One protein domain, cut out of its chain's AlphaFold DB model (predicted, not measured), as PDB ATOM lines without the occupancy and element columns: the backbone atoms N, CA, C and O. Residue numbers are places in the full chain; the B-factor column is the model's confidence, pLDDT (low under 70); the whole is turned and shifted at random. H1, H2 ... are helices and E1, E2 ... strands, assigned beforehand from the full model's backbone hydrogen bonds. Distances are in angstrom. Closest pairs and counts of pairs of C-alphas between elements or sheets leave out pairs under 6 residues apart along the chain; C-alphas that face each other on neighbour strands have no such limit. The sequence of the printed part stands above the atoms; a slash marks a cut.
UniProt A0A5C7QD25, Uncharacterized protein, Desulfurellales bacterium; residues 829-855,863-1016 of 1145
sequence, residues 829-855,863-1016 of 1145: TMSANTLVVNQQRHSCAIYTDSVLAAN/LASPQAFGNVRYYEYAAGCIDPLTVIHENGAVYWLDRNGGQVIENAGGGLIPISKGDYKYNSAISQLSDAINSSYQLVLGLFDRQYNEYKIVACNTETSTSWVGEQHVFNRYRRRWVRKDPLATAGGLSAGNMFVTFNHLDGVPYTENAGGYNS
ATOM      1  N   THR A 829      -3.262   2.122  11.394       93.38
ATOM      2  CA  THR A 829      -3.860   0.817  11.697       93.38
ATOM      3  C   THR A 829      -5.320   0.968  12.067       93.38
ATOM      4  O   THR A 829      -5.649   1.681  13.017       93.38
ATOM      5  N   MET A 830      -6.200   0.269  11.359       90.06
ATOM      6  CA  MET A 830      -7.613   0.280  11.691       90.06
ATOM      7  C   MET A 830      -7.908  -0.700  12.831       90.06
ATOM      8  O   MET A 830      -7.567  -1.877  12.746       90.06
ATOM      9  N   SER A 831      -8.574  -0.229  13.887       87.88
ATOM     10  CA  SER A 831      -9.125  -1.071  14.953       87.88
ATOM     11  C   SER A 831     -10.599  -0.730  15.160       87.88
ATOM     12  O   SER A 831     -10.950   0.344  15.653       87.88
ATOM     13  N   ALA A 832     -11.483  -1.639  14.740       81.88
ATOM     14  CA  ALA A 832     -12.930  -1.424  14.681       81.88
ATOM     15  C   ALA A 832     -13.311  -0.140  13.911       81.88
ATOM     16  O   ALA A 832     -13.192  -0.123  12.691       81.88
ATOM     17  N   ASN A 833     -13.732   0.926  14.606       83.31
ATOM     18  CA  ASN A 833     -14.119   2.230  14.029       83.31
ATOM     19  C   ASN A 833     -13.136   3.354  14.409       83.31
ATOM     20  O   ASN A 833     -13.485   4.536  14.440       83.31
ATOM     21  N   THR A 834     -11.923   2.991  14.815       88.81
ATOM     22  CA  THR A 834     -10.883   3.937  15.207       88.81
ATOM     23  C   THR A 834      -9.612   3.650  14.431       88.81
ATOM     24  O   THR A 834      -9.041   2.563  14.519       88.81
ATOM     25  N   LEU A 835      -9.150   4.657  13.700       92.12
ATOM     26  CA  LEU A 835      -7.838   4.658  13.087       92.12
ATOM     27  C   LEU A 835      -6.810   5.012  14.164       92.12
ATOM     28  O   LEU A 835      -6.783   6.129  14.687       92.12
ATOM     29  N   VAL A 836      -5.986   4.037  14.532       94.12
ATOM     30  CA  VAL A 836      -4.839   4.238  15.413       94.12
ATOM     31  C   VAL A 836      -3.701   4.783  14.562       94.12
ATOM     32  O   VAL A 836      -3.220   4.110  13.650       94.12
ATOM     33  N   VAL A 837      -3.290   6.011  14.866       95.38
ATOM     34  CA  VAL A 837      -2.205   6.708  14.177       95.38
ATOM     35  C   VAL A 837      -1.005   6.767  15.108       95.38
ATOM     36  O   VAL A 837      -1.053   7.406  16.164       95.38
ATOM     37  N   ASN A 838       0.081   6.101  14.727       95.88
ATOM     38  CA  ASN A 838       1.335   6.146  15.462       95.88
ATOM     39  C   ASN A 838       2.240   7.236  14.866       95.88
ATOM     40  O   ASN A 838       2.572   7.177  13.684       95.88
ATOM     41  N   GLN A 839       2.649   8.216  15.679       96.00
ATOM     42  CA  GLN A 839       3.774   9.104  15.364       96.00
ATOM     43  C   GLN A 839       5.027   8.635  16.122       96.00
ATOM     44  O   GLN A 839       4.944   7.872  17.090       96.00
ATOM     45  N   GLN A 840       6.202   9.123  15.725       95.12
ATOM     46  CA  GLN A 840       7.493   8.727  16.312       95.12
ATOM     47  C   GLN A 840       7.559   8.837  17.845       95.12
ATOM     48  O   GLN A 840       8.218   8.024  18.497       95.12
ATOM     49  N   ARG A 841       6.906   9.845  18.439       94.25
ATOM     50  CA  ARG A 841       6.973  10.119  19.891       94.25
ATOM     51  C   ARG A 841       5.654   9.939  20.633       94.25
ATOM     52  O   ARG A 841       5.673   9.756  21.846       94.25
ATOM     53  N   HIS A 842       4.521  10.016  19.940       95.06
ATOM     54  CA  HIS A 842       3.205   9.853  20.548       95.06
ATOM     55  C   HIS A 842       2.201   9.298  19.535       95.06
ATOM     56  O   HIS A 842       2.402   9.405  18.334       95.06
ATOM     57  N   SER A 843       1.113   8.704  20.006       94.75
ATOM     58  CA  SER A 843       0.094   8.076  19.170       94.75
ATOM     59  C   SER A 843      -1.259   8.717  19.463       94.75
ATOM     60  O   SER A 843      -1.502   9.203  20.572       94.75
ATOM     61  N   CYS A 844      -2.151   8.705  18.480       94.00
ATOM     62  CA  CYS A 844      -3.508   9.216  18.617       94.00
ATOM     63  C   CYS A 844      -4.536   8.281  17.976       94.00
ATOM     64  O   CYS A 844      -4.205   7.330  17.265       94.00
ATOM     65  N   ALA A 845      -5.796   8.536  18.294       92.75
ATOM     66  CA  ALA A 845      -6.968   7.910  17.721       92.75
ATOM     67  C   ALA A 845      -7.703   8.930  16.851       92.75
ATOM     68  O   ALA A 845      -7.990  10.038  17.310       92.75
ATOM     69  N   ILE A 846      -8.060   8.534  15.634       91.62
ATOM     70  CA  ILE A 846      -9.002   9.261  14.784       91.62
ATOM     71  C   ILE A 846     -10.241   8.385  14.643       91.62
ATOM     72  O   ILE A 846     -10.160   7.237  14.207       91.62
ATOM     73  N   TYR A 847     -11.392   8.901  15.060       87.00
ATOM     74  CA  TYR A 847     -12.658   8.203  14.846       87.00
ATOM     75  C   TYR A 847     -13.025   8.298  13.373       87.00
ATOM     76  O   TYR A 847     -12.932   9.379  12.800       87.00
ATOM     77  N   THR A 848     -13.430   7.189  12.769       81.56
ATOM     78  CA  THR A 848     -13.864   7.171  11.371       81.56
ATOM     79  C   THR A 848     -15.383   7.110  11.337       81.56
ATOM     80  O   THR A 848     -15.963   6.157  11.869       81.56
ATOM     81  N   ASP A 849     -16.031   8.106  10.741       62.88
ATOM     82  CA  ASP A 849     -17.483   8.080  10.573       62.88
ATOM     83  C   ASP A 849     -17.869   7.265   9.329       62.88
ATOM     84  O   ASP A 849     -17.173   7.240   8.317       62.88
ATOM     85  N   SER A 850     -19.004   6.566   9.413       52.41
ATOM     86  CA  SER A 850     -19.526   5.696   8.344       52.41
ATOM     87  C   SER A 850     -20.388   6.428   7.309       52.41
ATOM     88  O   SER A 850     -20.894   5.806   6.378       52.41
ATOM     89  N   VAL A 851     -20.591   7.741   7.451       47.47
ATOM     90  CA  VAL A 851     -21.557   8.483   6.628       47.47
ATOM     91  C   VAL A 851     -20.878   9.065   5.392       47.47
ATOM     92  O   VAL A 851     -20.686  10.268   5.274       47.47
ATOM     93  N   LEU A 852     -20.560   8.192   4.438       52.38
ATOM     94  CA  LEU A 852     -20.340   8.570   3.043       52.38
ATOM     95  C   LEU A 852     -21.497   8.024   2.206       52.38
ATOM     96  O   LEU A 852     -21.347   7.091   1.428       52.38
ATOM     97  N   ALA A 853     -22.688   8.580   2.423       36.56
ATOM     98  CA  ALA A 853     -23.862   8.302   1.605       36.56
ATOM     99  C   ALA A 853     -24.438   9.631   1.109       36.56
ATOM    100  O   ALA A 853     -25.149  10.320   1.841       36.56
ATOM    101  N   ALA A 854     -24.136   9.992  -0.138       39.62
ATOM    102  CA  ALA A 854     -24.933  10.971  -0.861       39.62
ATOM    103  C   ALA A 854     -26.114  10.233  -1.507       39.62
ATOM    104  O   ALA A 854     -25.936   9.337  -2.329       39.62
ATOM    105  N   ASN A 855     -27.326  10.591  -1.084       32.22
ATOM    106  CA  ASN A 855     -28.585  10.141  -1.673       32.22
ATOM    107  C   ASN A 855     -28.635  10.533  -3.165       32.22
ATOM    108  O   ASN A 855     -28.571  11.728  -3.460       32.22
ATOM    109  N   LEU A 863     -22.979  20.233  -0.916       38.28
ATOM    110  CA  LEU A 863     -21.739  19.470  -0.823       38.28
ATOM    111  C   LEU A 863     -21.572  18.968   0.618       38.28
ATOM    112  O   LEU A 863     -21.075  19.691   1.483       38.28
ATOM    113  N   ALA A 864     -21.972  17.729   0.891       36.78
ATOM    114  CA  ALA A 864     -21.366  16.992   1.982       36.78
ATOM    115  C   ALA A 864     -19.924  16.731   1.539       36.78
ATOM    116  O   ALA A 864     -19.690  15.876   0.688       36.78
ATOM    117  N   SER A 865     -18.972  17.522   2.049       49.31
ATOM    118  CA  SER A 865     -17.560  17.156   1.939       49.31
ATOM    119  C   SER A 865     -17.437  15.758   2.541       49.31
ATOM    120  O   SER A 865     -17.832  15.585   3.701       49.31
ATOM    121  N   PRO A 866     -16.988  14.754   1.778       60.25
ATOM    122  CA  PRO A 866     -16.934  13.382   2.242       60.25
ATOM    123  C   PRO A 866     -15.762  13.232   3.217       60.25
ATOM    124  O   PRO A 866     -14.787  12.578   2.894       60.25
ATOM    125  N   GLN A 867     -15.803  13.867   4.390       69.50
ATOM    126  CA  GLN A 867     -14.773  13.705   5.414       69.50
ATOM    127  C   GLN A 867     -15.007  12.392   6.162       69.50
ATOM    128  O   GLN A 867     -15.970  12.253   6.913       69.50
ATOM    129  N   ALA A 868     -14.115  11.424   5.952       77.69
ATOM    130  CA  ALA A 868     -14.122  10.157   6.678       77.69
ATOM    131  C   ALA A 868     -13.487  10.292   8.074       77.69
ATOM    132  O   ALA A 868     -13.810   9.526   8.985       77.69
ATOM    133  N   PHE A 869     -12.580  11.260   8.250       86.38
ATOM    134  CA  PHE A 869     -11.923  11.531   9.525       86.38
ATOM    135  C   PHE A 869     -12.797  12.386  10.445       86.38
ATOM    136  O   PHE A 869     -13.218  13.484  10.095       86.38
ATOM    137  N   GLY A 870     -13.015  11.891  11.659       85.00
ATOM    138  CA  GLY A 870     -13.572  12.648  12.771       85.00
ATOM    139  C   GLY A 870     -12.487  13.324  13.616       85.00
ATOM    140  O   GLY A 870     -11.368  13.587  13.182       85.00
ATOM    141  N   ASN A 871     -12.811  13.589  14.884       86.56
ATOM    142  CA  ASN A 871     -11.903  14.292  15.792       86.56
ATOM    143  C   ASN A 871     -10.661  13.465  16.164       86.56
ATOM    144  O   ASN A 871     -10.777  12.319  16.606       86.56
ATOM    145  N   VAL A 872      -9.493  14.111  16.116       91.81
ATOM    146  CA  VAL A 872      -8.221  13.576  16.620       91.81
ATOM    147  C   VAL A 872      -8.212  13.595  18.152       91.81
ATOM    148  O   VAL A 872      -8.467  14.628  18.774       91.81
ATOM    149  N   ARG A 873      -7.882  12.464  18.784       92.56
ATOM    150  CA  ARG A 873      -7.673  12.358  20.237       92.56
ATOM    151  C   ARG A 873      -6.348  11.679  20.550       92.56
ATOM    152  O   ARG A 873      -6.166  10.502  20.259       92.56
ATOM    153  N   TYR A 874      -5.439  12.409  21.184       94.31
ATOM    154  CA  TYR A 874      -4.207  11.835  21.722       94.31
ATOM    155  C   TYR A 874      -4.508  10.948  22.931       94.31
ATOM    156  O   TYR A 874      -5.375  11.277  23.746       94.31
ATOM    157  N   TYR A 875      -3.810   9.817  23.033       94.12
ATOM    158  CA  TYR A 875      -3.923   8.953  24.206       94.12
ATOM    159  C   TYR A 875      -3.312   9.640  25.431       94.12
ATOM    160  O   TYR A 875      -2.336  10.369  25.317       94.12
ATOM    161  N   GLU A 876      -3.854   9.388  26.623       91.31
ATOM    162  CA  GLU A 876      -3.318   9.977  27.860       91.31
ATOM    163  C   GLU A 876      -1.891   9.493  28.158       91.31
ATOM    164  O   GLU A 876      -1.035  10.258  28.603       91.31
ATOM    165  N   TYR A 877      -1.620   8.217  27.880       92.44
ATOM    166  CA  TYR A 877      -0.289   7.651  28.019       92.44
ATOM    167  C   TYR A 877       0.560   7.979  26.787       92.44
ATOM    168  O   TYR A 877       0.208   7.631  25.659       92.44
ATOM    169  N   ALA A 878       1.701   8.634  26.998       91.94
ATOM    170  CA  ALA A 878       2.612   9.006  25.927       91.94
ATOM    171  C   ALA A 878       3.466   7.815  25.471       91.94
ATOM    172  O   ALA A 878       4.428   7.445  26.140       91.94
ATOM    173  N   ALA A 879       3.119   7.241  24.318       94.25
ATOM    174  CA  ALA A 879       3.956   6.283  23.603       94.25
ATOM    175  C   ALA A 879       3.882   6.504  22.086       94.25
ATOM    176  O   ALA A 879       2.792   6.710  21.535       94.25
ATOM    177  N   GLY A 880       5.037   6.469  21.424       94.94
ATOM    178  CA  GLY A 880       5.175   6.556  19.969       94.94
ATOM    179  C   GLY A 880       5.607   5.231  19.350       94.94
ATOM    180  O   GLY A 880       5.674   4.211  20.033       94.94
ATOM    181  N   CYS A 881       5.904   5.252  18.055       94.44
ATOM    182  CA  CYS A 881       6.509   4.130  17.346       94.44
ATOM    183  C   CYS A 881       7.448   4.661  16.260       94.44
ATOM    184  O   CYS A 881       7.004   5.410  15.393       94.44
ATOM    185  N   ILE A 882       8.732   4.292  16.299       92.69
ATOM    186  CA  ILE A 882       9.682   4.601  15.213       92.69
ATOM    187  C   ILE A 882       9.746   3.452  14.200       92.69
ATOM    188  O   ILE A 882       9.996   3.695  13.025       92.69
ATOM    189  N   ASP A 883       9.503   2.223  14.653       91.81
ATOM    190  CA  ASP A 883       9.719   0.998  13.889       91.81
ATOM    191  C   ASP A 883       8.355   0.435  13.434       91.81
ATOM    192  O   ASP A 883       7.748  -0.379  14.141       91.81
ATOM    193  N   PRO A 884       7.822   0.880  12.278       91.19
ATOM    194  CA  PRO A 884       6.424   0.656  11.895       91.19
ATOM    195  C   PRO A 884       6.074  -0.813  11.655       91.19
ATOM    196  O   PRO A 884       4.918  -1.208  11.805       91.19
ATOM    197  N   LEU A 885       7.074  -1.637  11.337       91.56
ATOM    198  CA  LEU A 885       6.925  -3.080  11.154       91.56
ATOM    199  C   LEU A 885       6.612  -3.817  12.464       91.56
ATOM    200  O   LEU A 885       6.191  -4.970  12.431       91.56
ATOM    201  N   THR A 886       6.774  -3.162  13.620       93.88
ATOM    202  CA  THR A 886       6.333  -3.702  14.916       93.88
ATOM    203  C   THR A 886       4.838  -3.543  15.158       93.88
ATOM    204  O   THR A 886       4.302  -4.168  16.070       93.88
ATOM    205  N   VAL A 887       4.155  -2.719  14.358       94.06
ATOM    206  CA  VAL A 887       2.766  -2.351  14.610       94.06
ATOM    207  C   VAL A 887       1.813  -3.422  14.079       94.06
ATOM    208  O   VAL A 887       1.526  -3.449  12.882       94.06
ATOM    209  N   ILE A 888       1.259  -4.246  14.966       92.62
ATOM    210  CA  ILE A 888       0.400  -5.388  14.615       92.62
ATOM    211  C   ILE A 888      -0.999  -5.232  15.199       92.62
ATOM    212  O   ILE A 888      -1.146  -4.962  16.386       92.62
ATOM    213  N   HIS A 889      -2.029  -5.443  14.380       91.06
ATOM    214  CA  HIS A 889      -3.420  -5.462  14.827       91.06
ATOM    215  C   HIS A 889      -3.962  -6.882  14.849       91.06
ATOM    216  O   HIS A 889      -4.094  -7.507  13.804       91.06
ATOM    217  N   GLU A 890      -4.308  -7.360  16.041       88.94
ATOM    218  CA  GLU A 890      -4.894  -8.681  16.232       88.94
ATOM    219  C   GLU A 890      -5.847  -8.717  17.420       88.94
ATOM    220  O   GLU A 890      -5.603  -8.118  18.476       88.94
ATOM    221  N   ASN A 891      -6.933  -9.485  17.280       82.12
ATOM    222  CA  ASN A 891      -7.905  -9.712  18.352       82.12
ATOM    223  C   ASN A 891      -8.374  -8.391  19.016       82.12
ATOM    224  O   ASN A 891      -8.419  -8.272  20.247       82.12
ATOM    225  N   GLY A 892      -8.659  -7.370  18.197       84.31
ATOM    226  CA  GLY A 892      -9.153  -6.054  18.627       84.31
ATOM    227  C   GLY A 892      -8.153  -5.200  19.417       84.31
ATOM    228  O   GLY A 892      -8.568  -4.253  20.085       84.31
ATOM    229  N   ALA A 893      -6.863  -5.540  19.386       90.62
ATOM    230  CA  ALA A 893      -5.795  -4.763  20.005       90.62
ATOM    231  C   ALA A 893      -4.699  -4.447  18.985       90.62
ATOM    232  O   ALA A 893      -4.463  -5.226  18.062       90.62
ATOM    233  N   VAL A 894      -4.029  -3.308  19.162       94.31
ATOM    234  CA  VAL A 894      -2.871  -2.919  18.342       94.31
ATOM    235  C   VAL A 894      -1.620  -2.949  19.214       94.31
ATOM    236  O   VAL A 894      -1.589  -2.298  20.255       94.31
ATOM    237  N   TYR A 895      -0.601  -3.691  18.803       95.06
ATOM    238  CA  TYR A 895       0.676  -3.833  19.500       95.06
ATOM    239  C   TYR A 895       1.768  -3.080  18.769       95.06
ATOM    240  O   TYR A 895       1.718  -3.027  17.546       95.06
ATOM    241  N   TRP A 896       2.747  -2.526  19.483       95.50
ATOM    242  CA  TRP A 896       3.971  -2.002  18.870       95.50
ATOM    243  C   TRP A 896       5.112  -1.848  19.873       95.50
ATOM    244  O   TRP A 896       4.906  -1.849  21.091       95.50
ATOM    245  N   LEU A 897       6.325  -1.682  19.346       95.19
ATOM    246  CA  LEU A 897       7.498  -1.297  20.119       95.19
ATOM    247  C   LEU A 897       7.614   0.233  20.163       95.19
ATOM    248  O   LEU A 897       7.794   0.897  19.141       95.19
ATOM    249  N   ASP A 898       7.544   0.797  21.365       95.12
ATOM    250  CA  ASP A 898       7.963   2.169  21.635       95.12
ATOM    251  C   ASP A 898       9.450   2.152  22.001       95.12
ATOM    252  O   ASP A 898       9.837   2.055  23.173       95.12
ATOM    253  N   ARG A 899      10.297   2.210  20.965       90.56
ATOM    254  CA  ARG A 899      11.757   2.157  21.110       90.56
ATOM    255  C   ARG A 899      12.296   3.306  21.965       90.56
ATOM    256  O   ARG A 899      13.157   3.067  22.804       90.56
ATOM    257  N   ASN A 900      11.743   4.514  21.820       89.44
ATOM    258  CA  ASN A 900      12.127   5.682  22.626       89.44
ATOM    259  C   ASN A 900      11.808   5.485  24.115       89.44
ATOM    260  O   ASN A 900      12.582   5.896  24.977       89.44
ATOM    261  N   GLY A 901      10.665   4.865  24.419       89.44
ATOM    262  CA  GLY A 901      10.234   4.570  25.785       89.44
ATOM    263  C   GLY A 901      10.799   3.277  26.386       89.44
ATOM    264  O   GLY A 901      10.506   2.996  27.557       89.44
ATOM    265  N   GLY A 902      11.558   2.490  25.608       90.81
ATOM    266  CA  GLY A 902      12.105   1.190  26.012       90.81
ATOM    267  C   GLY A 902      11.023   0.173  26.377       90.81
ATOM    268  O   GLY A 902      11.181  -0.581  27.337       90.81
ATOM    269  N   GLN A 903       9.875   0.208  25.694       92.94
ATOM    270  CA  GLN A 903       8.680  -0.515  26.124       92.94
ATOM    271  C   GLN A 903       7.835  -1.035  24.969       92.94
ATOM    272  O   GLN A 903       7.864  -0.510  23.862       92.94
ATOM    273  N   VAL A 904       7.023  -2.044  25.262       95.25
ATOM    274  CA  VAL A 904       6.050  -2.597  24.317       95.25
ATOM    275  C   VAL A 904       4.661  -2.162  24.737       95.25
ATOM    276  O   VAL A 904       4.311  -2.268  25.914       95.25
ATOM    277  N   ILE A 905       3.877  -1.680  23.783       95.31
ATOM    278  CA  ILE A 905       2.540  -1.150  24.018       95.31
ATOM    279  C   ILE A 905       1.497  -2.106  23.451       95.31
ATOM    280  O   ILE A 905       1.641  -2.595  22.336       95.31
ATOM    281  N   GLU A 906       0.437  -2.337  24.220       94.50
ATOM    282  CA  GLU A 906      -0.837  -2.895  23.773       94.50
ATOM    283  C   GLU A 906      -1.887  -1.780  23.846       94.50
ATOM    284  O   GLU A 906      -2.183  -1.263  24.923       94.50
ATOM    285  N   ASN A 907      -2.463  -1.399  22.714       94.00
ATOM    286  CA  ASN A 907      -3.642  -0.550  22.664       94.00
ATOM    287  C   ASN A 907      -4.890  -1.428  22.717       94.00
ATOM    288  O   ASN A 907      -5.223  -2.103  21.741       94.00
ATOM    289  N   ALA A 908      -5.557  -1.425  23.869       87.50
ATOM    290  CA  ALA A 908      -6.766  -2.192  24.123       87.50
ATOM    291  C   ALA A 908      -7.678  -1.437  25.101       87.50
ATOM    292  O   ALA A 908      -7.218  -0.666  25.941       87.50
ATOM    293  N   GLY A 909      -8.992  -1.661  25.010       76.38
ATOM    294  CA  GLY A 909      -9.952  -1.096  25.970       76.38
ATOM    295  C   GLY A 909     -10.016   0.440  26.000       76.38
ATOM    296  O   GLY A 909     -10.456   1.000  26.999       76.38
ATOM    297  N   GLY A 910      -9.587   1.117  24.928       72.06
ATOM    298  CA  GLY A 910      -9.637   2.577  24.798       72.06
ATOM    299  C   GLY A 910      -8.399   3.331  25.301       72.06
ATOM    300  O   GLY A 910      -8.454   4.555  25.404       72.06
ATOM    301  N   GLY A 911      -7.292   2.643  25.599       87.81
ATOM    302  CA  GLY A 911      -6.045   3.276  26.031       87.81
ATOM    303  C   GLY A 911      -4.801   2.426  25.770       87.81
ATOM    304  O   GLY A 911      -4.889   1.290  25.307       87.81
ATOM    305  N   LEU A 912      -3.631   2.993  26.075       93.69
ATOM    306  CA  LEU A 912      -2.340   2.326  25.893       93.69
ATOM    307  C   LEU A 912      -1.895   1.652  27.192       93.69
ATOM    308  O   LEU A 912      -1.829   2.294  28.241       93.69
ATOM    309  N   ILE A 913      -1.548   0.371  27.107       93.44
ATOM    310  CA  ILE A 913      -1.084  -0.455  28.219       93.44
ATOM    311  C   ILE A 913       0.373  -0.855  27.938       93.44
ATOM    312  O   ILE A 913       0.619  -1.592  26.983       93.44
ATOM    313  N   PRO A 914       1.360  -0.411  28.739       93.69
ATOM    314  CA  PRO A 914       2.741  -0.852  28.581       93.69
ATOM    315  C   PRO A 914       2.907  -2.286  29.107       93.69
ATOM    316  O   PRO A 914       2.998  -2.513  30.314       93.69
ATOM    317  N   ILE A 915       2.968  -3.264  28.202       94.19
ATOM    318  CA  ILE A 915       3.036  -4.700  28.527       94.19
ATOM    319  C   ILE A 915       4.447  -5.194  28.873       94.19
ATOM    320  O   ILE A 915       4.652  -6.386  29.085       94.19
ATOM    321  N   SER A 916       5.435  -4.303  28.960       92.50
ATOM    322  CA  SER A 916       6.772  -4.607  29.493       92.50
ATOM    323  C   SER A 916       6.986  -4.109  30.930       92.50
ATOM    324  O   SER A 916       7.855  -4.630  31.623       92.50
ATOM    325  N   LYS A 917       6.198  -3.130  31.408       88.62
ATOM    326  CA  LYS A 917       6.414  -2.423  32.689       88.62
ATOM    327  C   LYS A 917       5.489  -2.895  33.811       88.62
ATOM    328  O   LYS A 917       4.437  -3.473  33.579       88.62
ATOM    329  N   GLY A 918       5.852  -2.591  35.055       85.06
ATOM    330  CA  GLY A 918       5.003  -2.873  36.215       85.06
ATOM    331  C   GLY A 918       4.886  -4.372  36.486       85.06
ATOM    332  O   GLY A 918       5.895  -5.037  36.722       85.06
ATOM    333  N   ASP A 919       3.667  -4.907  36.450       83.12
ATOM    334  CA  ASP A 919       3.392  -6.303  36.810       83.12
ATOM    335  C   ASP A 919       3.980  -7.324  35.824       83.12
ATOM    336  O   ASP A 919       4.095  -8.497  36.177       83.12
ATOM    337  N   TYR A 920       4.388  -6.896  34.622       89.31
ATOM    338  CA  TYR A 920       4.941  -7.767  33.577       89.31
ATOM    339  C   TYR A 920       6.431  -8.100  33.748       89.31
ATOM    340  O   TYR A 920       6.878  -9.077  33.154       89.31
ATOM    341  N   LYS A 921       7.170  -7.340  34.574       90.38
ATOM    342  CA  LYS A 921       8.550  -7.634  35.022       90.38
ATOM    343  C   LYS A 921       9.585  -7.900  33.914       90.38
ATOM    344  O   LYS A 921      10.542  -8.642  34.141       90.38
ATOM    345  N   TYR A 922       9.408  -7.302  32.734       92.94
ATOM    346  CA  TYR A 922      10.261  -7.537  31.563       92.94
ATOM    347  C   TYR A 922      10.798  -6.240  30.933       92.94
ATOM    348  O   TYR A 922      11.138  -6.188  29.751       92.94
ATOM    349  N   ASN A 923      10.841  -5.143  31.695       91.94
ATOM    350  CA  ASN A 923      11.192  -3.836  31.154       91.94
ATOM    351  C   ASN A 923      12.688  -3.720  30.844       91.94
ATOM    352  O   ASN A 923      13.057  -3.117  29.837       91.94
ATOM    353  N   SER A 924      13.552  -4.287  31.690       91.19
ATOM    354  CA  SER A 924      15.003  -4.248  31.499       91.19
ATOM    355  C   SER A 924      15.428  -4.981  30.226       91.19
ATOM    356  O   SER A 924      16.268  -4.464  29.492       91.19
ATOM    357  N   ALA A 925      14.798  -6.117  29.909       90.94
ATOM    358  CA  ALA A 925      15.071  -6.874  28.692       90.94
ATOM    359  C   ALA A 925      14.678  -6.093  27.429       90.94
ATOM    360  O   ALA A 925      15.479  -5.982  26.507       90.94
ATOM    361  N   ILE A 926      13.487  -5.484  27.407       92.69
ATOM    362  CA  ILE A 926      13.048  -4.661  26.268       92.69
ATOM    363  C   ILE A 926      13.881  -3.381  26.143       92.69
ATOM    364  O   ILE A 926      14.196  -2.967  25.034       92.69
ATOM    365  N   SER A 927      14.293  -2.771  27.256       91.38
ATOM    366  CA  SER A 927      15.185  -1.605  27.215       91.38
ATOM    367  C   SER A 927      16.549  -1.970  26.613       91.38
ATOM    368  O   SER A 927      17.041  -1.259  25.744       91.38
ATOM    369  N   GLN A 928      17.121  -3.118  27.001       89.69
ATOM    370  CA  GLN A 928      18.358  -3.638  26.406       89.69
ATOM    371  C   GLN A 928      18.188  -3.981  24.922       89.69
ATOM    372  O   GLN A 928      19.087  -3.701  24.134       89.69
ATOM    373  N   LEU A 929      17.040  -4.544  24.530       89.25
ATOM    374  CA  LEU A 929      16.712  -4.780  23.125       89.25
ATOM    375  C   LEU A 929      16.680  -3.463  22.341       89.25
ATOM    376  O   LEU A 929      17.304  -3.377  21.290       89.25
ATOM    377  N   SER A 930      16.007  -2.430  22.855       89.75
ATOM    378  CA  SER A 930      15.961  -1.105  22.224       89.75
ATOM    379  C   SER A 930      17.356  -0.499  22.024       89.75
ATOM    380  O   SER A 930      17.626   0.073  20.968       89.75
ATOM    381  N   ASP A 931      18.258  -0.659  22.994       88.38
ATOM    382  CA  ASP A 931      19.653  -0.209  22.879       88.38
ATOM    383  C   ASP A 931      20.454  -1.053  21.870       88.38
ATOM    384  O   ASP A 931      21.235  -0.519  21.074       88.38
ATOM    385  N   ALA A 932      20.235  -2.371  21.854       86.25
ATOM    386  CA  ALA A 932      20.844  -3.279  20.885       86.25
ATOM    387  C   ALA A 932      20.374  -2.977  19.456       86.25
ATOM    388  O   ALA A 932      21.183  -2.994  18.531       86.25
ATOM    389  N   ILE A 933      19.103  -2.609  19.271       86.19
ATOM    390  CA  ILE A 933      18.562  -2.186  17.974       86.19
ATOM    391  C   ILE A 933      19.321  -0.974  17.431       86.19
ATOM    392  O   ILE A 933      19.656  -0.939  16.256       86.19
ATOM    393  N   ASN A 934      19.682  -0.010  18.279       82.06
ATOM    394  CA  ASN A 934      20.416   1.178  17.830       82.06
ATOM    395  C   ASN A 934      21.870   0.902  17.407       82.06
ATOM    396  O   ASN A 934      22.495   1.774  16.805       82.06
ATOM    397  N   SER A 935      22.434  -0.252  17.768       80.38
ATOM    398  CA  SER A 935      23.864  -0.545  17.599       80.38
ATOM    399  C   SER A 935      24.167  -1.768  16.737       80.38
ATOM    400  O   SER A 935      25.259  -1.844  16.187       80.38
ATOM    401  N   SER A 936      23.243  -2.730  16.667       75.75
ATOM    402  CA  SER A 936      23.530  -4.096  16.209       75.75
ATOM    403  C   SER A 936      22.434  -4.724  15.340       75.75
ATOM    404  O   SER A 936      22.722  -5.704  14.659       75.75
ATOM    405  N   TYR A 937      21.195  -4.217  15.362       77.19
ATOM    406  CA  TYR A 937      20.092  -4.767  14.563       77.19
ATOM    407  C   TYR A 937      19.602  -3.759  13.524       77.19
ATOM    408  O   TYR A 937      19.566  -2.560  13.773       77.19
ATOM    409  N   GLN A 938      19.214  -4.264  12.357       76.31
ATOM    410  CA  GLN A 938      18.821  -3.450  11.201       76.31
ATOM    411  C   GLN A 938      17.361  -3.677  10.804       76.31
ATOM    412  O   GLN A 938      16.738  -2.786  10.236       76.31
ATOM    413  N   LEU A 939      16.793  -4.828  11.172       83.19
ATOM    414  CA  LEU A 939      15.389  -5.153  10.957       83.19
ATOM    415  C   LEU A 939      14.712  -5.464  12.293       83.19
ATOM    416  O   LEU A 939      15.211  -6.278  13.074       83.19
ATOM    417  N   VAL A 940      13.565  -4.833  12.545       89.75
ATOM    418  CA  VAL A 940      12.737  -5.082  13.732       89.75
ATOM    419  C   VAL A 940      11.295  -5.282  13.301       89.75
ATOM    420  O   VAL A 940      10.732  -4.433  12.617       89.75
ATOM    421  N   LEU A 941      10.695  -6.397  13.704       91.12
ATOM    422  CA  LEU A 941       9.375  -6.835  13.259       91.12
ATOM    423  C   LEU A 941       8.486  -7.169  14.451       91.12
ATOM    424  O   LEU A 941       8.947  -7.657  15.482       91.12
ATOM    425  N   GLY A 942       7.189  -6.953  14.279       92.62
ATOM    426  CA  GLY A 942       6.147  -7.483  15.142       92.62
ATOM    427  C   GLY A 942       5.469  -8.632  14.417       92.62
ATOM    428  O   GLY A 942       5.175  -8.523  13.233       92.62
ATOM    429  N   LEU A 943       5.210  -9.732  15.112       92.50
ATOM    430  CA  LEU A 943       4.466 -10.870  14.582       92.50
ATOM    431  C   LEU A 943       3.431 -11.305  15.613       92.50
ATOM    432  O   LEU A 943       3.614 -11.104  16.814       92.50
ATOM    433  N   PHE A 944       2.352 -11.933  15.168       92.44
ATOM    434  CA  PHE A 944       1.355 -12.480  16.078       92.44
ATOM    435  C   PHE A 944       0.934 -13.867  15.620       92.44
ATOM    436  O   PHE A 944       0.515 -14.045  14.479       92.44
ATOM    437  N   ASP A 945       1.043 -14.834  16.524       91.25
ATOM    438  CA  ASP A 945       0.612 -16.216  16.345       91.25
ATOM    439  C   ASP A 945      -0.787 -16.376  16.962       91.25
ATOM    440  O   ASP A 945      -0.953 -16.397  18.191       91.25
ATOM    441  N   ARG A 946      -1.807 -16.467  16.096       89.25
ATOM    442  CA  ARG A 946      -3.216 -16.612  16.499       89.25
ATOM    443  C   ARG A 946      -3.502 -17.941  17.200       89.25
ATOM    444  O   ARG A 946      -4.358 -17.977  18.085       89.25
ATOM    445  N   GLN A 947      -2.781 -19.012  16.861       86.25
ATOM    446  CA  GLN A 947      -3.004 -20.343  17.428       86.25
ATOM    447  C   GLN A 947      -2.669 -20.372  18.925       86.25
ATOM    448  O   GLN A 947      -3.404 -20.967  19.713       86.25
ATOM    449  N   TYR A 948      -1.591 -19.692  19.329       86.75
ATOM    450  CA  TYR A 948      -1.130 -19.666  20.725       86.75
ATOM    451  C   TYR A 948      -1.365 -18.336  21.451       86.75
ATOM    452  O   TYR A 948      -1.066 -18.234  22.645       86.75
ATOM    453  N   ASN A 949      -1.950 -17.341  20.774       89.81
ATOM    454  CA  ASN A 949      -2.128 -15.974  21.277       89.81
ATOM    455  C   ASN A 949      -0.801 -15.351  21.736       89.81
ATOM    456  O   ASN A 949      -0.698 -14.792  22.834       89.81
ATOM    457  N   GLU A 950       0.226 -15.490  20.901       91.38
ATOM    458  CA  GLU A 950       1.583 -15.036  21.185       91.38
ATOM    459  C   GLU A 950       1.954 -13.862  20.275       91.38
ATOM    460  O   GLU A 950       2.061 -14.019  19.061       91.38
ATOM    461  N   TYR A 951       2.183 -12.691  20.868       93.75
ATOM    462  CA  TYR A 951       2.808 -11.556  20.192       93.75
ATOM    463  C   TYR A 951       4.329 -11.698  20.280       93.75
ATOM    464  O   TYR A 951       4.861 -11.983  21.354       93.75
ATOM    465  N   LYS A 952       5.033 -11.511  19.167       92.88
ATOM    466  CA  LYS A 952       6.485 -11.661  19.068       92.88
ATOM    467  C   LYS A 952       7.100 -10.360  18.572       92.88
ATOM    468  O   LYS A 952       6.619  -9.792  17.597       92.88
ATOM    469  N   ILE A 953       8.176  -9.924  19.214       93.81
ATOM    470  CA  ILE A 953       9.059  -8.885  18.681       93.81
ATOM    471  C   ILE A 953      10.326  -9.569  18.219       93.81
ATOM    472  O   ILE A 953      10.983 -10.231  19.018       93.81
ATOM    473  N   VAL A 954      10.657  -9.393  16.950       91.69
ATOM    474  CA  VAL A 954      11.847  -9.961  16.326       91.69
ATOM    475  C   VAL A 954      12.818  -8.829  16.030       91.69
ATOM    476  O   VAL A 954      12.417  -7.837  15.431       91.69
ATOM    477  N   ALA A 955      14.080  -8.977  16.418       89.25
ATOM    478  CA  ALA A 955      15.169  -8.103  15.993       89.25
ATOM    479  C   ALA A 955      16.244  -8.938  15.291       89.25
ATOM    480  O   ALA A 955      16.599 -10.012  15.774       89.25
ATOM    481  N   CYS A 956      16.720  -8.482  14.134       84.06
ATOM    482  CA  CYS A 956      17.657  -9.214  13.277       84.06
ATOM    483  C   CYS A 956      18.751  -8.282  12.733       84.06
ATOM    484  O   CYS A 956      18.490  -7.123  12.394       84.06
ATOM    485  N   ASN A 957      19.989  -8.781  12.668       76.00
ATOM    486  CA  ASN A 957      21.117  -8.075  12.053       76.00
ATOM    487  C   ASN A 957      21.216  -8.484  10.581       76.00
ATOM    488  O   ASN A 957      21.279  -9.680  10.315       76.00
ATOM    489  N   THR A 958      21.258  -7.514   9.662       62.75
ATOM    490  CA  THR A 958      21.291  -7.761   8.215       62.75
ATOM    491  C   THR A 958      22.698  -7.667   7.586       62.75
ATOM    492  O   THR A 958      22.865  -7.961   6.407       62.75
ATOM    493  N   GLU A 959      23.755  -7.344   8.354       55.59
ATOM    494  CA  GLU A 959      25.092  -7.002   7.817       55.59
ATOM    495  C   GLU A 959      25.941  -8.183   7.323       55.59
ATOM    496  O   GLU A 959      26.951  -7.965   6.651       55.59
ATOM    497  N   THR A 960      25.592  -9.439   7.631       48.00
ATOM    498  CA  THR A 960      26.419 -10.586   7.209       48.00
ATOM    499  C   THR A 960      25.594 -11.693   6.569       48.00
ATOM    500  O   THR A 960      24.866 -12.421   7.233       48.00
ATOM    501  N   SER A 961      25.781 -11.891   5.263       49.34
ATOM    502  CA  SER A 961      25.136 -12.929   4.441       49.34
ATOM    503  C   SER A 961      25.458 -14.380   4.840       49.34
ATOM    504  O   SER A 961      25.008 -15.307   4.173       49.34
ATOM    505  N   THR A 962      26.232 -14.604   5.910       44.97
ATOM    506  CA  THR A 962      26.684 -15.938   6.339       44.97
ATOM    507  C   THR A 962      26.453 -16.261   7.821       44.97
ATOM    508  O   THR A 962      26.731 -17.391   8.211       44.97
ATOM    509  N   SER A 963      25.976 -15.327   8.659       54.09
ATOM    510  CA  SER A 963      25.574 -15.628  10.049       54.09
ATOM    511  C   SER A 963      24.644 -14.546  10.613       54.09
ATOM    512  O   SER A 963      25.064 -13.684  11.390       54.09
ATOM    513  N   TRP A 964      23.373 -14.565  10.218       59.94
ATOM    514  CA  TRP A 964      22.389 -13.676  10.829       59.94
ATOM    515  C   TRP A 964      22.134 -14.107  12.271       59.94
ATOM    516  O   TRP A 964      21.798 -15.257  12.545       59.94
ATOM    517  N   VAL A 965      22.278 -13.162  13.196       70.69
ATOM    518  CA  VAL A 965      21.850 -13.329  14.584       70.69
ATOM    519  C   VAL A 965      20.515 -12.614  14.722       70.69
ATOM    520  O   VAL A 965      20.408 -11.418  14.436       70.69
ATOM    521  N   GLY A 966      19.496 -13.364  15.124       79.44
ATOM    522  CA  GLY A 966      18.165 -12.844  15.400       79.44
ATOM    523  C   GLY A 966      17.706 -13.236  16.792       79.44
ATOM    524  O   GLY A 966      18.134 -14.251  17.339       79.44
ATOM    525  N   GLU A 967      16.835 -12.421  17.364       87.88
ATOM    526  CA  GLU A 967      16.258 -12.641  18.680       87.88
ATOM    527  C   GLU A 967      14.759 -12.339  18.647       87.88
ATOM    528  O   GLU A 967      14.343 -11.282  18.172       87.88
ATOM    529  N   GLN A 968      13.946 -13.266  19.154       91.12
ATOM    530  CA  GLN A 968      12.495 -13.141  19.241       91.12
ATOM    531  C   GLN A 968      12.049 -13.112  20.692       91.12
ATOM    532  O   GLN A 968      12.171 -14.112  21.392       91.12
ATOM    533  N   HIS A 969      11.463 -12.012  21.142       93.31
ATOM    534  CA  HIS A 969      10.827 -11.931  22.454       93.31
ATOM    535  C   HIS A 969       9.343 -12.230  22.324       93.31
ATOM    536  O   HIS A 969       8.660 -11.602  21.517       93.31
ATOM    537  N   VAL A 970       8.827 -13.143  23.144       93.81
ATOM    538  CA  VAL A 970       7.455 -13.642  23.006       93.81
ATOM    539  C   VAL A 970       6.609 -13.295  24.225       93.81
ATOM    540  O   VAL A 970       6.892 -13.717  25.349       93.81
ATOM    541  N   PHE A 971       5.520 -12.573  23.983       94.00
ATOM    542  CA  PHE A 971       4.483 -12.242  24.947       94.00
ATOM    543  C   PHE A 971       3.242 -13.102  24.715       94.00
ATOM    544  O   PHE A 971       2.643 -13.073  23.643       94.00
ATOM    545  N   ASN A 972       2.809 -13.842  25.734       91.94
ATOM    546  CA  ASN A 972       1.561 -14.592  25.674       91.94
ATOM    547  C   ASN A 972       0.408 -13.731  26.206       91.94
ATOM    548  O   ASN A 972       0.349 -13.415  27.400       91.94
ATOM    549  N   ARG A 973      -0.538 -13.384  25.327       88.62
ATOM    550  CA  ARG A 973      -1.673 -12.512  25.663       88.62
ATOM    551  C   ARG A 973      -2.630 -13.157  26.662       88.62
ATOM    552  O   ARG A 973      -3.143 -12.461  27.534       88.62
ATOM    553  N   TYR A 974      -2.852 -14.469  26.570       86.81
ATOM    554  CA  TYR A 974      -3.760 -15.185  27.472       86.81
ATOM    555  C   TYR A 974      -3.227 -15.208  28.909       86.81
ATOM    556  O   TYR A 974      -3.943 -14.865  29.848       86.81
ATOM    557  N   ARG A 975      -1.942 -15.537  29.083       85.56
ATOM    558  CA  ARG A 975      -1.275 -15.530  30.394       85.56
ATOM    559  C   ARG A 975      -0.896 -14.137  30.889       85.56
ATOM    560  O   ARG A 975      -0.569 -13.992  32.063       85.56
ATOM    561  N   ARG A 976      -0.924 -13.125  30.013       89.88
ATOM    562  CA  ARG A 976      -0.467 -11.753  30.286       89.88
ATOM    563  C   ARG A 976       0.976 -11.712  30.810       89.88
ATOM    564  O   ARG A 976       1.264 -11.028  31.789       89.88
ATOM    565  N   ARG A 977       1.884 -12.468  30.183       90.62
ATOM    566  CA  ARG A 977       3.302 -12.582  30.581       90.62
ATOM    567  C   ARG A 977       4.211 -12.731  29.363       90.62
ATOM    568  O   ARG A 977       3.819 -13.341  28.369       90.62
ATOM    569  N   TRP A 978       5.442 -12.241  29.476       93.69
ATOM    570  CA  TRP A 978       6.540 -12.643  28.592       93.69
ATOM    571  C   TRP A 978       6.953 -14.064  28.949       93.69
ATOM    572  O   TRP A 978       7.087 -14.378  30.127       93.69
ATOM    573  N   VAL A 979       7.073 -14.938  27.953       92.25
ATOM    574  CA  VAL A 979       7.198 -16.386  28.185       92.25
ATOM    575  C   VAL A 979       8.479 -16.985  27.627       92.25
ATOM    576  O   VAL A 979       8.931 -17.990  28.150       92.25
ATOM    577  N   ARG A 980       9.081 -16.416  26.582       92.12
ATOM    578  CA  ARG A 980      10.340 -16.940  26.035       92.12
ATOM    579  C   ARG A 980      11.080 -15.919  25.186       92.12
ATOM    580  O   ARG A 980      10.499 -14.907  24.782       92.12
ATOM    581  N   LYS A 981      12.350 -16.225  24.941       91.81
ATOM    582  CA  LYS A 981      13.249 -15.506  24.051       91.81
ATOM    583  C   LYS A 981      13.942 -16.523  23.140       91.81
ATOM    584  O   LYS A 981      14.749 -17.307  23.619       91.81
ATOM    585  N   ASP A 982      13.658 -16.505  21.845       90.88
ATOM    586  CA  ASP A 982      14.186 -17.499  20.901       90.88
ATOM    587  C   ASP A 982      15.252 -16.858  19.987       90.88
ATOM    588  O   ASP A 982      14.968 -15.833  19.367       90.88
ATOM    589  N   PRO A 983      16.481 -17.403  19.888       88.50
ATOM    590  CA  PRO A 983      17.546 -16.872  19.032       88.50
ATOM    591  C   PRO A 983      17.320 -17.244  17.554       88.50
ATOM    592  O   PRO A 983      18.106 -17.975  16.958       88.50
ATOM    593  N   LEU A 984      16.203 -16.788  16.983       85.31
ATOM    594  CA  LEU A 984      15.753 -17.147  15.641       85.31
ATOM    595  C   LEU A 984      15.706 -15.918  14.721       85.31
ATOM    596  O   LEU A 984      14.953 -14.972  14.967       85.31
ATOM    597  N   ALA A 985      16.456 -15.965  13.619       80.12
ATOM    598  CA  ALA A 985      16.449 -14.935  12.582       80.12
ATOM    599  C   ALA A 985      15.286 -15.148  11.601       80.12
ATOM    600  O   ALA A 985      15.226 -16.153  10.896       80.12
ATOM    601  N   THR A 986      14.333 -14.216  11.576       86.94
ATOM    602  CA  THR A 986      13.121 -14.280  10.740       86.94
ATOM    603  C   THR A 986      12.998 -13.001   9.925       86.94
ATOM    604  O   THR A 986      13.049 -11.914  10.493       86.94
ATOM    605  N   ALA A 987      12.834 -13.132   8.606       83.88
ATOM    606  CA  ALA A 987      12.761 -11.988   7.692       83.88
ATOM    607  C   ALA A 987      11.362 -11.357   7.614       83.88
ATOM    608  O   ALA A 987      11.211 -10.218   7.187       83.88
ATOM    609  N   GLY A 988      10.331 -12.078   8.049       87.75
ATOM    610  CA  GLY A 988       8.953 -11.603   8.024       87.75
ATOM    611  C   GLY A 988       7.980 -12.653   8.529       87.75
ATOM    612  O   GLY A 988       8.363 -13.798   8.782       87.75
ATOM    613  N   GLY A 989       6.703 -12.298   8.602       88.88
ATOM    614  CA  GLY A 989       5.657 -13.280   8.853       88.88
ATOM    615  C   GLY A 989       4.288 -12.669   9.096       88.88
ATOM    616  O   GLY A 989       4.152 -11.482   9.391       88.88
ATOM    617  N   LEU A 990       3.267 -13.509   8.999       91.00
ATOM    618  CA  LEU A 990       1.892 -13.139   9.289       91.00
ATOM    619  C   LEU A 990       1.057 -14.347   9.709       91.00
ATOM    620  O   LEU A 990       1.417 -15.497   9.455       91.00
ATOM    621  N   SER A 991      -0.091 -14.074  10.321       88.19
ATOM    622  CA  SER A 991      -1.139 -15.075  10.503       88.19
ATOM    623  C   SER A 991      -2.148 -14.978   9.359       88.19
ATOM    624  O   SER A 991      -2.695 -13.909   9.122       88.19
ATOM    625  N   ALA A 992      -2.430 -16.091   8.683       83.69
ATOM    626  CA  ALA A 992      -3.500 -16.218   7.694       83.69
ATOM    627  C   ALA A 992      -4.502 -17.270   8.191       83.69
ATOM    628  O   ALA A 992      -4.200 -18.464   8.276       83.69
ATOM    629  N   GLY A 993      -5.693 -16.825   8.601       80.44
ATOM    630  CA  GLY A 993      -6.631 -17.690   9.325       80.44
ATOM    631  C   GLY A 993      -6.004 -18.232  10.620       80.44
ATOM    632  O   GLY A 993      -5.571 -17.447  11.460       80.44
ATOM    633  N   ASN A 994      -5.944 -19.561  10.769       78.31
ATOM    634  CA  ASN A 994      -5.287 -20.237  11.905       78.31
ATOM    635  C   ASN A 994      -3.815 -20.600  11.643       78.31
ATOM    636  O   ASN A 994      -3.153 -21.112  12.544       78.31
ATOM    637  N   MET A 995      -3.323 -20.397  10.422       84.88
ATOM    638  CA  MET A 995      -1.952 -20.722  10.051       84.88
ATOM    639  C   MET A 995      -1.054 -19.527  10.353       84.88
ATOM    640  O   MET A 995      -1.346 -18.407   9.935       84.88
ATOM    641  N   PHE A 996       0.049 -19.766  11.055       90.25
ATOM    642  CA  PHE A 996       1.084 -18.764  11.270       90.25
ATOM    643  C   PHE A 996       2.269 -19.078  10.355       90.25
ATOM    644  O   PHE A 996       2.814 -20.182  10.399       90.25
ATOM    645  N   VAL A 997       2.619 -18.126   9.491       90.88
ATOM    646  CA  VAL A 997       3.671 -18.274   8.482       90.88
ATOM    647  C   VAL A 997       4.802 -17.313   8.795       90.88
ATOM    648  O   VAL A 997       4.577 -16.124   9.031       90.88
ATOM    649  N   THR A 998       6.021 -17.830   8.770       91.62
ATOM    650  CA  THR A 998       7.260 -17.073   8.931       91.62
ATOM    651  C   THR A 998       8.127 -17.267   7.698       91.62
ATOM    652  O   THR A 998       8.058 -18.298   7.033       91.62
ATOM    653  N   PHE A 999       8.924 -16.266   7.351       88.56
ATOM    654  CA  PHE A 999       9.828 -16.365   6.212       88.56
ATOM    655  C   PHE A 999      11.263 -16.512   6.688       88.56
ATOM    656  O   PHE A 999      11.748 -15.726   7.515       88.56
ATOM    657  N   ASN A1000      11.943 -17.507   6.127       84.56
ATOM    658  CA  ASN A1000      13.354 -17.712   6.377       84.56
ATOM    659  C   ASN A1000      14.170 -16.558   5.777       84.56
ATOM    660  O   ASN A1000      13.873 -16.046   4.699       84.56
ATOM    661  N   HIS A1001      15.208 -16.142   6.489       76.06
ATOM    662  CA  HIS A1001      16.033 -15.001   6.110       76.06
ATOM    663  C   HIS A1001      17.078 -15.329   5.034       76.06
ATOM    664  O   HIS A1001      17.513 -14.423   4.331       76.06
ATOM    665  N   LEU A1002      17.485 -16.598   4.890       74.44
ATOM    666  CA  LEU A1002      18.520 -16.996   3.923       74.44
ATOM    667  C   LEU A1002      18.000 -17.095   2.486       74.44
ATOM    668  O   LEU A1002      18.726 -16.788   1.542       74.44
ATOM    669  N   ASP A1003      16.766 -17.565   2.318       76.88
ATOM    670  CA  ASP A1003      16.185 -17.918   1.018       76.88
ATOM    671  C   ASP A1003      14.807 -17.280   0.765       76.88
ATOM    672  O   ASP A1003      14.253 -17.439  -0.323       76.88
ATOM    673  N   GLY A1004      14.243 -16.564   1.748       82.56
ATOM    674  CA  GLY A1004      12.920 -15.944   1.660       82.56
ATOM    675  C   GLY A1004      11.759 -16.943   1.623       82.56
ATOM    676  O   GLY A1004      10.605 -16.544   1.429       82.56
ATOM    677  N   VAL A1005      12.036 -18.237   1.791       87.06
ATOM    678  CA  VAL A1005      11.034 -19.294   1.658       87.06
ATOM    679  C   VAL A1005      10.029 -19.190   2.813       87.06
ATOM    680  O   VAL A1005      10.441 -19.014   3.967       87.06
ATOM    681  N   PRO A1006       8.713 -19.271   2.542       89.62
ATOM    682  CA  PRO A1006       7.694 -19.331   3.583       89.62
ATOM    683  C   PRO A1006       7.714 -20.679   4.308       89.62
ATOM    684  O   PRO A1006       7.719 -21.738   3.682       89.62
ATOM    685  N   TYR A1007       7.641 -20.637   5.634       90.06
ATOM    686  CA  TYR A1007       7.502 -21.788   6.516       90.06
ATOM    687  C   TYR A1007       6.214 -21.662   7.328       90.06
ATOM    688  O   TYR A1007       5.926 -20.625   7.920       90.06
ATOM    689  N   THR A1008       5.439 -22.740   7.380       90.12
ATOM    690  CA  THR A1008       4.326 -22.872   8.320       90.12
ATOM    691  C   THR A1008       4.869 -23.287   9.680       90.12
ATOM    692  O   THR A1008       5.536 -24.314   9.824       90.12
ATOM    693  N   GLU A1009       4.546 -22.504  10.698       88.12
ATOM    694  CA  GLU A1009       4.892 -22.794  12.083       88.12
ATOM    695  C   GLU A1009       4.042 -23.949  12.633       88.12
ATOM    696  O   GLU A1009       2.914 -24.182  12.196       88.12
ATOM    697  N   ASN A1010       4.581 -24.682  13.612       84.75
ATOM    698  CA  ASN A1010       3.946 -25.846  14.245       84.75
ATOM    699  C   ASN A1010       3.644 -27.030  13.296       84.75
ATOM    700  O   ASN A1010       2.722 -27.807  13.553       84.75
ATOM    701  N   ALA A1011       4.417 -27.183  12.219       84.94
ATOM    702  CA  ALA A1011       4.244 -28.236  11.210       84.94
ATOM    703  C   ALA A1011       5.502 -29.102  10.981       84.94
ATOM    704  O   ALA A1011       5.442 -30.076  10.230       84.94
ATOM    705  N   GLY A1012       6.631 -28.759  11.612       85.38
ATOM    706  CA  GLY A1012       7.910 -29.467  11.489       85.38
ATOM    707  C   GLY A1012       8.210 -30.442  12.633       85.38
ATOM    708  O   GLY A1012       7.388 -30.669  13.527       85.38
ATOM    709  N   GLY A1013       9.425 -31.001  12.611       88.00
ATOM    710  CA  GLY A1013       9.983 -31.770  13.732       88.00
ATOM    711  C   GLY A1013      10.143 -30.913  14.993       88.00
ATOM    712  O   GLY A1013      10.093 -29.685  14.925       88.00
ATOM    713  N   TYR A1014      10.305 -31.529  16.166       89.44
ATOM    714  CA  TYR A1014      10.444 -30.767  17.412       89.44
ATOM    715  C   TYR A1014      11.724 -29.931  17.400       89.44
ATOM    716  O   TYR A1014      12.783 -30.431  17.046       89.44
ATOM    717  N   ASN A1015      11.603 -28.654  17.763       89.69
ATOM    718  CA  ASN A1015      12.674 -27.656  17.740       89.69
ATOM    719  C   ASN A1015      13.467 -27.543  16.422       89.69
ATOM    720  O   ASN A1015      14.587 -27.032  16.419       89.69
ATOM    721  N   SER A1016      12.892 -27.986  15.303       90.56
ATOM    722  CA  SER A1016      13.492 -27.809  13.984       90.56
ATOM    723  C   SER A1016      12.915 -26.562  13.321       90.56
ATOM    724  O   SER A1016      11.734 -26.529  12.973       90.56
TER     725      SER A1016
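This is residues 829 to 855 and 863 to 1016 of the 1145 residues of an uncharacterized protein of Desulfurellales bacterium (UniProt A0A5C7QD25). Four small twisted sheets stand face to face in a row, in chain order: E1 to E4, E5 to E8, E9 to E12 and E13 to E15; the one helix, H1, packs on both middle sheets. The best planes of successive sheets are 13, 23 and 40 degrees apart. The printed part has 181 residues, with eight strands before H1 and seven after it; each sheet keeps its strands in chain order, antiparallel throughout. The class is mostly strand; the whole is compact, with a radius of gyration of the C-alphas of 17.9 A, yet elongated, spanning 60 by 35 by 34 A.

Begin with E1, residues 829 to 831, E2, 834 to 839, E3, 843 to 848, and E4, 869 to 874. E1, E2 and E3 form a meander, each strand the antiparallel neighbour of the one before; look for N 829 and O 836, 3.0 A apart, and N 835 and O 846, 2.8 A. Next come E5, residues 888 to 890, E6, 893 to 898, E7, 903 to 908, and E8, 911 to 914, a second meander, with N 896 and O 905 at 3.1 A. The closest C-alphas of E1 and E5 are those of Thr 829 and His 889, 7.0 A apart. H1, residues 923 to 933, has each O i to N i+4 pair within hydrogen-bond range; its closest C-alpha pair with E7 is Ile 926 and Gln 903, 6.0 A. E9, residues 939 to 945, E10, 950 to 956, E11, 966 to 972, and E12, 977 to 982, form a strongly twisted meander, with N 941 and O 954 at 2.8 A. H1 is on this sheet at a height of 10.4 A, over E10 and E11. The closest C-alphas of E5 and E9 are those of Ile 888 and Gly 942, 6.1 A. In the last meander, E13, residues 986 to 992, E14, 995 to 1000, and E15, 1006 to 1008, N 990 and O 997 are 2.9 A apart. The closest C-alphas of E9 and E13 are those of Asp 945 and Ser 991, 6.2 A.

Find C-alpha 829 at (-3.860, 0.817, 11.697), where E1 begins. H1 runs 15.2 A from C-alpha 923 at (11.192, -3.836, 31.154). E11 measures 19.6 A, E9 19.2 A and E13 17.0 A; E15 ends at C-alpha 1008, (4.326, -22.872, 8.320).

The C-alphas farthest apart, those of Leu 863 and Tyr 1014, are 62.4 A apart. Residues 856 to 862 are not printed; C-alphas 855 and 863 are 11.6 A apart across the cut. The link from E4 to E5 is long, 13 residues. Confidence is under 70 at residues 849 to 855, 863 to 867 and 958 to 964.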